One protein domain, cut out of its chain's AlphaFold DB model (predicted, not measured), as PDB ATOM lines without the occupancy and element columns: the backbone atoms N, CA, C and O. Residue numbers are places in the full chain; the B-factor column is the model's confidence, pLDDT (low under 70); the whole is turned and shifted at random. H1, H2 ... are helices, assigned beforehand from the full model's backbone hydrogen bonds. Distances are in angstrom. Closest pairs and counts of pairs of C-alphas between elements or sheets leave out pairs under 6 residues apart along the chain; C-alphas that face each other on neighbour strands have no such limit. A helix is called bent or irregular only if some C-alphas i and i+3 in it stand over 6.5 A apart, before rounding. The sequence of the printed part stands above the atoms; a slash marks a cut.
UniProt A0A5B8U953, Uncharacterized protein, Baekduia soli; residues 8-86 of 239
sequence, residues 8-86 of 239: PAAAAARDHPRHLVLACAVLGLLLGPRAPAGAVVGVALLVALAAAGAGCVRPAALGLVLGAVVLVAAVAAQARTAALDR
ATOM      1  N   PRO A   8       7.525   3.184  -7.556       57.00
ATOM      2  CA  PRO A   8       7.007   4.436  -8.122       57.00
ATOM      3  C   PRO A   8       7.614   4.802  -9.485       57.00
ATOM      4  O   PRO A   8       6.901   5.269 -10.366       57.00
ATOM      5  N   ALA A   9       8.908   4.539  -9.702       60.28
ATOM      6  CA  ALA A   9       9.583   4.901 -10.954       60.28
ATOM      7  C   ALA A   9       9.079   4.090 -12.161       60.28
ATOM      8  O   ALA A   9       8.902   4.629 -13.249       60.28
ATOM      9  N   ALA A  10       8.808   2.797 -11.959       61.41
ATOM     10  CA  ALA A  10       8.288   1.916 -13.000       61.41
ATOM     11  C   ALA A  10       6.829   2.241 -13.374       61.41
ATOM     12  O   ALA A  10       6.447   2.068 -14.531       61.41
ATOM     13  N   ALA A  11       6.033   2.733 -12.417       61.16
ATOM     14  CA  ALA A  11       4.671   3.207 -12.657       61.16
ATOM     15  C   ALA A  11       4.669   4.547 -13.416       61.16
ATOM     16  O   ALA A  11       4.091   4.632 -14.494       61.16
ATOM     17  N   ALA A  12       5.440   5.536 -12.948       63.69
ATOM     18  CA  ALA A  12       5.570   6.837 -13.612       63.69
ATOM     19  C   ALA A  12       6.084   6.725 -15.063       63.69
ATOM     20  O   ALA A  12       5.673   7.482 -15.942       63.69
ATOM     21  N   ALA A  13       6.954   5.744 -15.319       65.69
ATOM     22  CA  ALA A  13       7.454   5.390 -16.642       65.69
ATOM     23  C   ALA A  13       6.351   4.929 -17.617       65.69
ATOM     24  O   ALA A  13       6.420   5.250 -18.805       65.69
ATOM     25  N   ARG A  14       5.336   4.194 -17.140       68.81
ATOM     26  CA  ARG A  14       4.211   3.743 -17.981       68.81
ATOM     27  C   ARG A  14       3.277   4.887 -18.341       68.81
ATOM     28  O   ARG A  14       2.832   4.960 -19.481       68.81
ATOM     29  N   ASP A  15       3.037   5.782 -17.391       78.75
ATOM     30  CA  ASP A  15       2.072   6.869 -17.561       78.75
ATOM     31  C   ASP A  15       2.605   7.975 -18.491       78.75
ATOM     32  O   ASP A  15       1.838   8.731 -19.084       78.75
ATOM     33  N   HIS A  16       3.931   8.049 -18.676       82.06
ATOM     34  CA  HIS A  16       4.593   9.141 -19.393       82.06
ATOM     35  C   HIS A  16       5.656   8.670 -20.409       82.06
ATOM     36  O   HIS A  16       6.812   9.106 -20.348       82.06
ATOM     37  N   PRO A  17       5.297   7.858 -21.425       82.00
ATOM     38  CA  PRO A  17       6.265   7.273 -22.362       82.00
ATOM     39  C   PRO A  17       7.061   8.328 -23.147       82.00
ATOM     40  O   PRO A  17       8.239   8.137 -23.445       82.00
ATOM     41  N   ARG A  18       6.452   9.488 -23.431       86.75
ATOM     42  CA  ARG A  18       7.113  10.611 -24.119       86.75
ATOM     43  C   ARG A  18       8.273  11.198 -23.306       86.75
ATOM     44  O   ARG A  18       9.299  11.545 -23.883       86.75
ATOM     45  N   HIS A  19       8.135  11.267 -21.982       86.69
ATOM     46  CA  HIS A  19       9.171  11.812 -21.101       86.69
ATOM     47  C   HIS A  19      10.381  10.878 -21.011       86.69
ATOM     48  O   HIS A  19      11.509  11.358 -20.973       86.69
ATOM     49  N   LEU A  20      10.171   9.558 -21.065       85.94
ATOM     50  CA  LEU A  20      11.267   8.584 -21.119       85.94
ATOM     51  C   LEU A  20      12.067   8.682 -22.414       85.94
ATOM     52  O   LEU A  20      13.295   8.702 -22.370       85.94
ATOM     53  N   VAL A  21      11.383   8.763 -23.558       88.81
ATOM     54  CA  VAL A  21      12.046   8.931 -24.859       88.81
ATOM     55  C   VAL A  21      12.840  10.238 -24.877       88.81
ATOM     56  O   VAL A  21      14.003  10.234 -25.274       88.81
ATOM     57  N   LEU A  22      12.255  11.335 -24.381       92.00
ATOM     58  CA  LEU A  22      12.940  12.622 -24.267       92.00
ATOM     59  C   LEU A  22      14.160  12.538 -23.340       92.00
ATOM     60  O   LEU A  22      15.236  12.996 -23.715       92.00
ATOM     61  N   ALA A  23      14.029  11.915 -22.166       89.19
ATOM     62  CA  ALA A  23      15.135  11.731 -21.231       89.19
ATOM     63  C   ALA A  23      16.274  10.902 -21.849       89.19
ATOM     64  O   ALA A  23      17.438  11.275 -21.725       89.19
ATOM     65  N   CYS A  24      15.950   9.827 -22.575       89.81
ATOM     66  CA  CYS A  24      16.928   9.012 -23.300       89.81
ATOM     67  C   CYS A  24      17.622   9.808 -24.415       89.81
ATOM     68  O   CYS A  24      18.841   9.725 -24.567       89.81
ATOM     69  N   ALA A  25      16.872  10.620 -25.163       93.44
ATOM     70  CA  ALA A  25      17.435  11.484 -26.194       93.44
ATOM     71  C   ALA A  25      18.385  12.532 -25.590       93.44
ATOM     72  O   ALA A  25      19.507  12.689 -26.066       93.44
ATOM     73  N   VAL A  26      17.982  13.204 -24.508       94.56
ATOM     74  CA  VAL A  26      18.826  14.171 -23.782       94.56
ATOM     75  C   VAL A  26      20.088  13.497 -23.240       94.56
ATOM     76  O   VAL A  26      21.183  14.037 -23.393       94.56
ATOM     77  N   LEU A  27      19.960  12.298 -22.666       92.56
ATOM     78  CA  LEU A  27      21.091  11.516 -22.172       92.56
ATOM     79  C   LEU A  27      22.087  11.193 -23.298       92.56
ATOM     80  O   LEU A  27      23.287  11.414 -23.133       92.56
ATOM     81  N   GLY A  28      21.599  10.748 -24.461       91.25
ATOM     82  CA  GLY A  28      22.433  10.517 -25.643       91.25
ATOM     83  C   GLY A  28      23.132  11.790 -26.129       91.25
ATOM     84  O   GLY A  28      24.349  11.787 -26.321       91.25
ATOM     85  N   LEU A  29      22.401  12.907 -26.240       93.06
ATOM     86  CA  LEU A  29      22.956  14.206 -26.645       93.06
ATOM     87  C   LEU A  29      24.063  14.703 -25.698       93.06
ATOM     88  O   LEU A  29      25.036  15.313 -26.147       93.06
ATOM     89  N   LEU A  30      23.927  14.459 -24.391       92.31
ATOM     90  CA  LEU A  30      24.910  14.867 -23.385       92.31
ATOM     91  C   LEU A  30      26.174  14.005 -23.408       92.31
ATOM     92  O   LEU A  30      27.274  14.554 -23.260       92.31
ATOM     93  N   LEU A  31      26.013  12.688 -23.577       90.44
ATOM     94  CA  LEU A  31      27.100  11.709 -23.541       90.44
ATOM     95  C   LEU A  31      27.927  11.687 -24.827       90.44
ATOM     96  O   LEU A  31      29.147  11.567 -24.736       90.44
ATOM     97  N   GLY A  32      27.299  11.846 -25.997       90.25
ATOM     98  CA  GLY A  32      27.957  11.721 -27.306       90.25
ATOM     99  C   GLY A  32      29.312  12.439 -27.424       90.25
ATOM    100  O   GLY A  32      30.309  11.786 -27.718       90.25
ATOM    101  N   PRO A  33      29.406  13.755 -27.158       88.56
ATOM    102  CA  PRO A  33      30.668  14.490 -27.272       88.56
ATOM    103  C   PRO A  33      31.582  14.396 -26.035       88.56
ATOM    104  O   PRO A  33      32.691  14.923 -26.070       88.56
ATOM    105  N   ARG A  34      31.131  13.794 -24.924       89.75
ATOM    106  CA  ARG A  34      31.847  13.817 -23.630       89.75
ATOM    107  C   ARG A  34      32.408  12.470 -23.194       89.75
ATOM    108  O   ARG A  34      33.333  12.443 -22.389       89.75
ATOM    109  N   ALA A  35      31.833  11.374 -23.674       89.38
ATOM    110  CA  ALA A  35      32.165  10.028 -23.238       89.38
ATOM    111  C   ALA A  35      32.827   9.227 -24.373       89.38
ATOM    112  O   ALA A  35      32.492   9.427 -25.542       89.38
ATOM    113  N   PRO A  36      33.747   8.294 -24.062       90.31
ATOM    114  CA  PRO A  36      34.255   7.360 -25.060       90.31
ATOM    115  C   PRO A  36      33.116   6.476 -25.588       90.31
ATOM    116  O   PRO A  36      32.177   6.160 -24.854       90.31
ATOM    117  N   ALA A  37      33.224   6.017 -26.839       88.19
ATOM    118  CA  ALA A  37      32.167   5.249 -27.508       88.19
ATOM    119  C   ALA A  37      31.683   4.036 -26.685       88.19
ATOM    120  O   ALA A  37      30.482   3.791 -26.594       88.19
ATOM    121  N   GLY A  38      32.597   3.330 -26.007       88.94
ATOM    122  CA  GLY A  38      32.252   2.193 -25.145       88.94
ATOM    123  C   GLY A  38      31.353   2.559 -23.957       88.94
ATOM    124  O   GLY A  38      30.452   1.798 -23.618       88.94
ATOM    125  N   ALA A  39      31.528   3.745 -23.365       89.94
ATOM    126  CA  ALA A  39      30.682   4.206 -22.264       89.94
ATOM    127  C   ALA A  39      29.265   4.556 -22.745       89.94
ATOM    128  O   ALA A  39      28.292   4.237 -22.066       89.94
ATOM    129  N   VAL A  40      29.135   5.145 -23.941       89.75
ATOM    130  CA  VAL A  40      27.829   5.424 -24.563       89.75
ATOM    131  C   VAL A  40      27.068   4.122 -24.825       89.75
ATOM    132  O   VAL A  40      25.892   4.016 -24.474       89.75
ATOM    133  N   VAL A  41      27.746   3.112 -25.381       91.31
ATOM    134  CA  VAL A  41      27.163   1.780 -25.613       91.31
ATOM    135  C   VAL A  41      26.753   1.121 -24.296       91.31
ATOM    136  O   VAL A  41      25.644   0.600 -24.197       91.31
ATOM    137  N   GLY A  42      27.598   1.198 -23.264       90.00
ATOM    138  CA  GLY A  42      27.284   0.681 -21.930       90.00
ATOM    139  C   GLY A  42      26.030   1.320 -21.325       90.00
ATOM    140  O   GLY A  42      25.160   0.611 -20.826       90.00
ATOM    141  N   VAL A  43      25.887   2.646 -21.425       89.50
ATOM    142  CA  VAL A  43      24.691   3.357 -20.943       89.50
ATOM    143  C   VAL A  43      23.448   2.978 -21.747       89.50
ATOM    144  O   VAL A  43      22.404   2.714 -21.152       89.50
ATOM    145  N   ALA A  44      23.542   2.893 -23.075       88.94
ATOM    146  CA  ALA A  44      22.426   2.454 -23.912       88.94
ATOM    147  C   ALA A  44      21.965   1.027 -23.556       88.94
ATOM    148  O   ALA A  44      20.763   0.774 -23.460       88.94
ATOM    149  N   LEU A  45      22.910   0.116 -23.293       90.31
ATOM    150  CA  LEU A  45      22.619  -1.252 -22.863       90.31
ATOM    151  C   LEU A  45      21.963  -1.284 -21.477       90.31
ATOM    152  O   LEU A  45      20.981  -1.995 -21.284       90.31
ATOM    153  N   LEU A  46      22.455  -0.485 -20.524       89.00
ATOM    154  CA  LEU A  46      21.849  -0.367 -19.196       89.00
ATOM    155  C   LEU A  46      20.411   0.154 -19.270       89.00
ATOM    156  O   LEU A  46      19.539  -0.392 -18.598       89.00
ATOM    157  N   VAL A  47      20.143   1.161 -20.108       86.38
ATOM    158  CA  VAL A  47      18.785   1.676 -20.346       86.38
ATOM    159  C   VAL A  47      17.890   0.586 -20.938       86.38
ATOM    160  O   VAL A  47      16.772   0.386 -20.458       86.38
ATOM    161  N   ALA A  48      18.384  -0.165 -21.927       85.38
ATOM    162  CA  ALA A  48      17.636  -1.256 -22.545       85.38
ATOM    163  C   ALA A  48      17.311  -2.384 -21.548       85.38
ATOM    164  O   ALA A  48      16.160  -2.819 -21.463       85.38
ATOM    165  N   LEU A  49      18.295  -2.821 -20.754       85.19
ATOM    166  CA  LEU A  49      18.131  -3.866 -19.738       85.19
ATOM    167  C   LEU A  49      17.221  -3.416 -18.588       85.19
ATOM    168  O   LEU A  49      16.380  -4.191 -18.135       85.19
ATOM    169  N   ALA A  50      17.343  -2.166 -18.135       83.69
ATOM    170  CA  ALA A  50      16.483  -1.608 -17.094       83.69
ATOM    171  C   ALA A  50      15.019  -1.526 -17.552       83.69
ATOM    172  O   ALA A  50      14.116  -1.882 -16.794       83.69
ATOM    173  N   ALA A  51      14.780  -1.119 -18.803       79.81
ATOM    174  CA  ALA A  51      13.445  -1.079 -19.389       79.81
ATOM    175  C   ALA A  51      12.842  -2.484 -19.570       79.81
ATOM    176  O   ALA A  51      11.658  -2.679 -19.290       79.81
ATOM    177  N   ALA A  52      13.653  -3.471 -19.971       78.94
ATOM    178  CA  ALA A  52      13.215  -4.859 -20.113       78.94
ATOM    179  C   ALA A  52      12.921  -5.528 -18.755       78.94
ATOM    180  O   ALA A  52      11.918  -6.229 -18.608       78.94
ATOM    181  N   GLY A  53      13.754  -5.273 -17.740       75.56
ATOM    182  CA  GLY A  53      13.613  -5.834 -16.392       75.56
ATOM    183  C   GLY A  53      12.500  -5.205 -15.543       75.56
ATOM    184  O   GLY A  53      12.071  -5.812 -14.564       75.56
ATOM    185  N   ALA A  54      11.997  -4.020 -15.906       70.81
ATOM    186  CA  ALA A  54      10.913  -3.346 -15.182       70.81
ATOM    187  C   ALA A  54       9.517  -3.971 -15.415       70.81
ATOM    188  O   ALA A  54       8.554  -3.571 -14.760       70.81
ATOM    189  N   GLY A  55       9.383  -4.942 -16.330       61.12
ATOM    190  CA  GLY A  55       8.133  -5.680 -16.560       61.12
ATOM    191  C   GLY A  55       6.955  -4.800 -17.002       61.12
ATOM    192  O   GLY A  55       5.805  -5.117 -16.705       61.12
ATOM    193  N   CYS A  56       7.224  -3.655 -17.645       52.03
ATOM    194  CA  CYS A  56       6.222  -2.612 -17.876       52.03
ATOM    195  C   CYS A  56       5.415  -2.704 -19.179       52.03
ATOM    196  O   CYS A  56       4.351  -2.098 -19.235       52.03
ATOM    197  N   VAL A  57       5.853  -3.445 -20.198       49.56
ATOM    198  CA  VAL A  57       5.124  -3.683 -21.468       49.56
ATOM    199  C   VAL A  57       5.829  -4.815 -22.234       49.56
ATOM    200  O   VAL A  57       6.876  -5.254 -21.774       49.56
ATOM    201  N   ARG A  58       5.297  -5.325 -23.364       62.16
ATOM    202  CA  ARG A  58       5.924  -6.410 -24.165       62.16
ATOM    203  C   ARG A  58       7.447  -6.156 -24.369       62.16
ATOM    204  O   ARG A  58       7.806  -5.158 -24.993       62.16
ATOM    205  N   PRO A  59       8.353  -7.010 -23.846       65.31
ATOM    206  CA  PRO A  59       9.375  -6.507 -22.905       65.31
ATOM    207  C   PRO A  59      10.738  -6.177 -23.509       65.31
ATOM    208  O   PRO A  59      11.457  -5.342 -22.976       65.31
ATOM    209  N   ALA A  60      11.095  -6.775 -24.644       70.94
ATOM    210  CA  ALA A  60      12.405  -6.548 -25.253       70.94
ATOM    211  C   ALA A  60      12.400  -5.370 -26.238       70.94
ATOM    212  O   ALA A  60      13.317  -4.552 -26.243       70.94
ATOM    213  N   ALA A  61      11.344  -5.253 -27.050       79.94
ATOM    214  CA  ALA A  61      11.295  -4.291 -28.149       79.94
ATOM    215  C   ALA A  61      11.380  -2.838 -27.659       79.94
ATOM    216  O   ALA A  61      12.120  -2.043 -28.227       79.94
ATOM    217  N   LEU A  62      10.683  -2.491 -26.573       81.56
ATOM    218  CA  LEU A  62      10.697  -1.123 -26.051       81.56
ATOM    219  C   LEU A  62      12.043  -0.750 -25.412       81.56
ATOM    220  O   LEU A  62      12.521   0.365 -25.609       81.56
ATOM    221  N   GLY A  63      12.689  -1.684 -24.706       82.50
ATOM    222  CA  GLY A  63      14.043  -1.471 -24.187       82.50
ATOM    223  C   GLY A  63      15.059  -1.260 -25.310       82.50
ATOM    224  O   GLY A  63      15.862  -0.331 -25.242       82.50
ATOM    225  N   LEU A  64      14.960  -2.047 -26.386       87.62
ATOM    226  CA  LEU A  64      15.774  -1.862 -27.588       87.62
ATOM    227  C   LEU A  64      15.527  -0.500 -28.247       87.62
ATOM    228  O   LEU A  64      16.491   0.170 -28.611       87.62
ATOM    229  N   VAL A  65      14.270  -0.054 -28.352       89.88
ATOM    230  CA  VAL A  65      13.935   1.276 -28.892       89.88
ATOM    231  C   VAL A  65      14.553   2.386 -28.042       89.88
ATOM    232  O   VAL A  65      15.173   3.290 -28.592       89.88
ATOM    233  N   LEU A  66      14.448   2.321 -26.711       88.75
ATOM    234  CA  LEU A  66      15.040   3.337 -25.832       88.75
ATOM    235  C   LEU A  66      16.572   3.352 -25.914       88.75
ATOM    236  O   LEU A  66      17.165   4.425 -26.027       88.75
ATOM    237  N   GLY A  67      17.214   2.181 -25.933       88.62
ATOM    238  CA  GLY A  67      18.658   2.072 -26.160       88.62
ATOM    239  C   GLY A  67      19.077   2.641 -27.520       88.62
ATOM    240  O   GLY A  67      20.037   3.409 -27.604       88.62
ATOM    241  N   ALA A  68      18.315   2.350 -28.580       93.31
ATOM    242  CA  ALA A  68      18.542   2.904 -29.911       93.31
ATOM    243  C   ALA A  68      18.391   4.434 -29.935       93.31
ATOM    244  O   ALA A  68      19.211   5.108 -30.552       93.31
ATOM    245  N   VAL A  69      17.412   5.001 -29.219       94.50
ATOM    246  CA  VAL A  69      17.248   6.460 -29.083       94.50
ATOM    247  C   VAL A  69      18.486   7.101 -28.447       94.50
ATOM    248  O   VAL A  69      18.963   8.111 -28.963       94.50
ATOM    249  N   VAL A  70      19.048   6.509 -27.383       92.94
ATOM    250  CA  VAL A  70      20.296   7.000 -26.760       92.94
ATOM    251  C   VAL A  70      21.447   6.992 -27.771       92.94
ATOM    252  O   VAL A  70      22.149   7.995 -27.907       92.94
ATOM    253  N   LEU A  71      21.627   5.888 -28.505       93.94
ATOM    254  CA  LEU A  71      22.703   5.746 -29.493       93.94
ATOM    255  C   LEU A  71      22.561   6.740 -30.650       93.94
ATOM    256  O   LEU A  71      23.523   7.431 -30.981       93.94
ATOM    257  N   VAL A  72      21.369   6.854 -31.240       95.69
ATOM    258  CA  VAL A  72      21.102   7.783 -32.351       95.69
ATOM    259  C   VAL A  72      21.327   9.228 -31.911       95.69
ATOM    260  O   VAL A  72      21.986   9.987 -32.620       95.69
ATOM    261  N   ALA A  73      20.847   9.608 -30.723       93.56
ATOM    262  CA  ALA A  73      21.066  10.942 -30.177       93.56
ATOM    263  C   ALA A  73      22.557  11.230 -29.921       93.56
ATOM    264  O   ALA A  73      23.039  12.316 -30.251       93.56
ATOM    265  N   ALA A  74      23.311  10.257 -29.402       93.56
ATOM    266  CA  ALA A  74      24.750  10.394 -29.188       93.56
ATOM    267  C   ALA A  74      25.529  10.543 -30.504       93.56
ATOM    268  O   ALA A  74      26.351  11.453 -30.628       93.56
ATOM    269  N   VAL A  75      25.224   9.714 -31.508       94.00
ATOM    270  CA  VAL A  75      25.827   9.802 -32.848       94.00
ATOM    271  C   VAL A  75      25.495  11.143 -33.502       94.00
ATOM    272  O   VAL A  75      26.389  11.796 -34.035       94.00
ATOM    273  N   ALA A  76      24.244  11.603 -33.418       94.25
ATOM    274  CA  ALA A  76      23.838  12.902 -33.951       94.25
ATOM    275  C   ALA A  76      24.587  14.064 -33.272       94.25
ATOM    276  O   ALA A  76      25.065  14.976 -33.953       94.25
ATOM    277  N   ALA A  77      24.746  14.026 -31.945       91.44
ATOM    278  CA  ALA A  77      25.515  15.025 -31.203       91.44
ATOM    279  C   ALA A  77      27.003  15.017 -31.578       91.44
ATOM    280  O   ALA A  77      27.602  16.083 -31.755       91.44
ATOM    281  N   GLN A  78      27.593  13.833 -31.745       90.19
ATOM    282  CA  GLN A  78      28.988  13.682 -32.147       90.19
ATOM    283  C   GLN A  78      29.207  14.159 -33.588       90.19
ATOM    284  O   GLN A  78      30.133  14.926 -33.838       90.19
ATOM    285  N   ALA A  79      28.326  13.787 -34.520       89.56
ATOM    286  CA  ALA A  79      28.378  14.226 -35.912       89.56
ATOM    287  C   ALA A  79      28.234  15.748 -36.034       89.56
ATOM    288  O   ALA A  79      28.986  16.386 -36.771       89.56
ATOM    289  N   ARG A  80      27.314  16.351 -35.268       91.25
ATOM    290  CA  ARG A  80      27.149  17.808 -35.210       91.25
ATOM    291  C   ARG A  80      28.395  18.493 -34.659       91.25
ATOM    292  O   ARG A  80      28.865  19.451 -35.263       91.25
ATOM    293  N   THR A  81      28.927  18.012 -33.539       87.50
ATOM    294  CA  THR A  81      30.147  18.570 -32.932       87.50
ATOM    295  C   THR A  81      31.326  18.459 -33.897       87.50
ATOM    296  O   THR A  81      31.959  19.462 -34.199       87.50
ATOM    297  N   ALA A  82      31.533  17.292 -34.512       86.19
ATOM    298  CA  ALA A  82      32.577  17.085 -35.514       86.19
ATOM    299  C   ALA A  82      32.400  17.974 -36.757       86.19
ATOM    300  O   ALA A  82      33.385  18.419 -37.340       86.19
ATOM    301  N   ALA A  83      31.161  18.249 -37.174       85.81
ATOM    302  CA  ALA A  83      30.886  19.181 -38.264       85.81
ATOM    303  C   ALA A  83      31.212  20.636 -37.886       85.81
ATOM    304  O   ALA A  83      31.709  21.373 -38.733       85.81
ATOM    305  N   LEU A  84      30.963  21.039 -36.635       83.25
ATOM    306  CA  LEU A  84      31.289  22.373 -36.112       83.25
ATOM    307  C   LEU A  84      32.795  22.565 -35.869       83.25
ATOM    308  O   LEU A  84      33.315  23.662 -36.086       83.25
ATOM    309  N   ASP A  85      33.487  21.505 -35.457       83.38
ATOM    310  CA  ASP A  85      34.928  21.499 -35.183       83.38
ATOM    311  C   ASP A  85      35.775  21.301 -36.445       83.38
ATOM    312  O   ASP A  85      36.992  21.498 -36.421       83.38
ATOM    313  N   ARG A  86      35.154  20.913 -37.566       84.00
ATOM    314  CA  ARG A  86      35.856  20.719 -38.833       84.00
ATOM    315  C   ARG A  86      36.462  22.042 -39.292       84.00
ATOM    316  O   ARG A  86      35.764  22.923 -39.785       84.00
TER     317      ARG A  86
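This is residues 8 to 86 of the 239 residues of an uncharacterized protein of Baekduia soli (UniProt A0A5B8U953). Three helices, H2, H3 and H4, make an up-and-down bundle, in which H4, the longest, packs along both H2 and H3. A short first helix, H1, makes a corner with H2 at one end of this bundle. The printed part has 79 residues, with four named helices in the order H1, H2, H3, H4 and no named strand; the class is all helix. The whole is compact, with a radius of gyration of the C-alphas of 13.3 A, and its outline is a rod, the C-alphas spanning 44 by 21 by 19 A.

Begin at the first printed residue with H1, residues 8 to 15, which is close to but not clearly touching H2, residues 17 to 31. Their closest C-alphas, those of Ala 13 and Leu 20, are 6.7 A apart, and the tilt of 69 degrees, opposite ways, is steep but only just short of about perpendicular. Go on to H3, residues 37 to 53: it is close to H2 but not clearly touching it, with the closest C-alphas, Leu 31 and Val 40, 6.4 A apart, at a shallow tilt of 19 degrees, opposite ways. H4, residues 59 to 85, forms a helical hairpin with H3; they touch, closest at the C-alphas of Ala 48 and Gly 63, 4.0 A apart, at a shallow tilt of 23 degrees, opposite ways. With residues 66 to 77 alone H4 touches H2, closest at the C-alphas of Gly 28 and Ala 74, 4.2 A apart, at a steep tilt of 39 degrees, the same way. H1 is apart from H3 and from H4. In H2 and H3 every O i to N i+4 pair is within hydrogen-bond range; in H1 it is 3 of 4 and in H4 22 of 23.

Find C-alpha 8 at (7.007, 4.436, -8.122), where H1 begins. H2 starts at C-alpha 17, at (6.265, 7.273, -22.362), and is 21.3 A long from first to last C-alpha. H3 runs 24.3 A from Ala 37 to Gly 53. From Pro 59, H4 runs 39.9 A to C-alpha 85 at (34.928, 21.499, -35.183). H4 is neither bent nor irregular, but only just: C-alphas 59 and 62 are 6.4 A apart.

The two C-alphas farthest apart are those of Pro 8 and Arg 86, 45.2 A. The printed part has no cut, and the links H1 to H2, H2 to H3 and H3 to H4 are tight. Look in the B-factor column for the model's confidence: the mean pLDDT of the printed part is 83.7, and residues 8 to 14 and 55 to 59 are under 70.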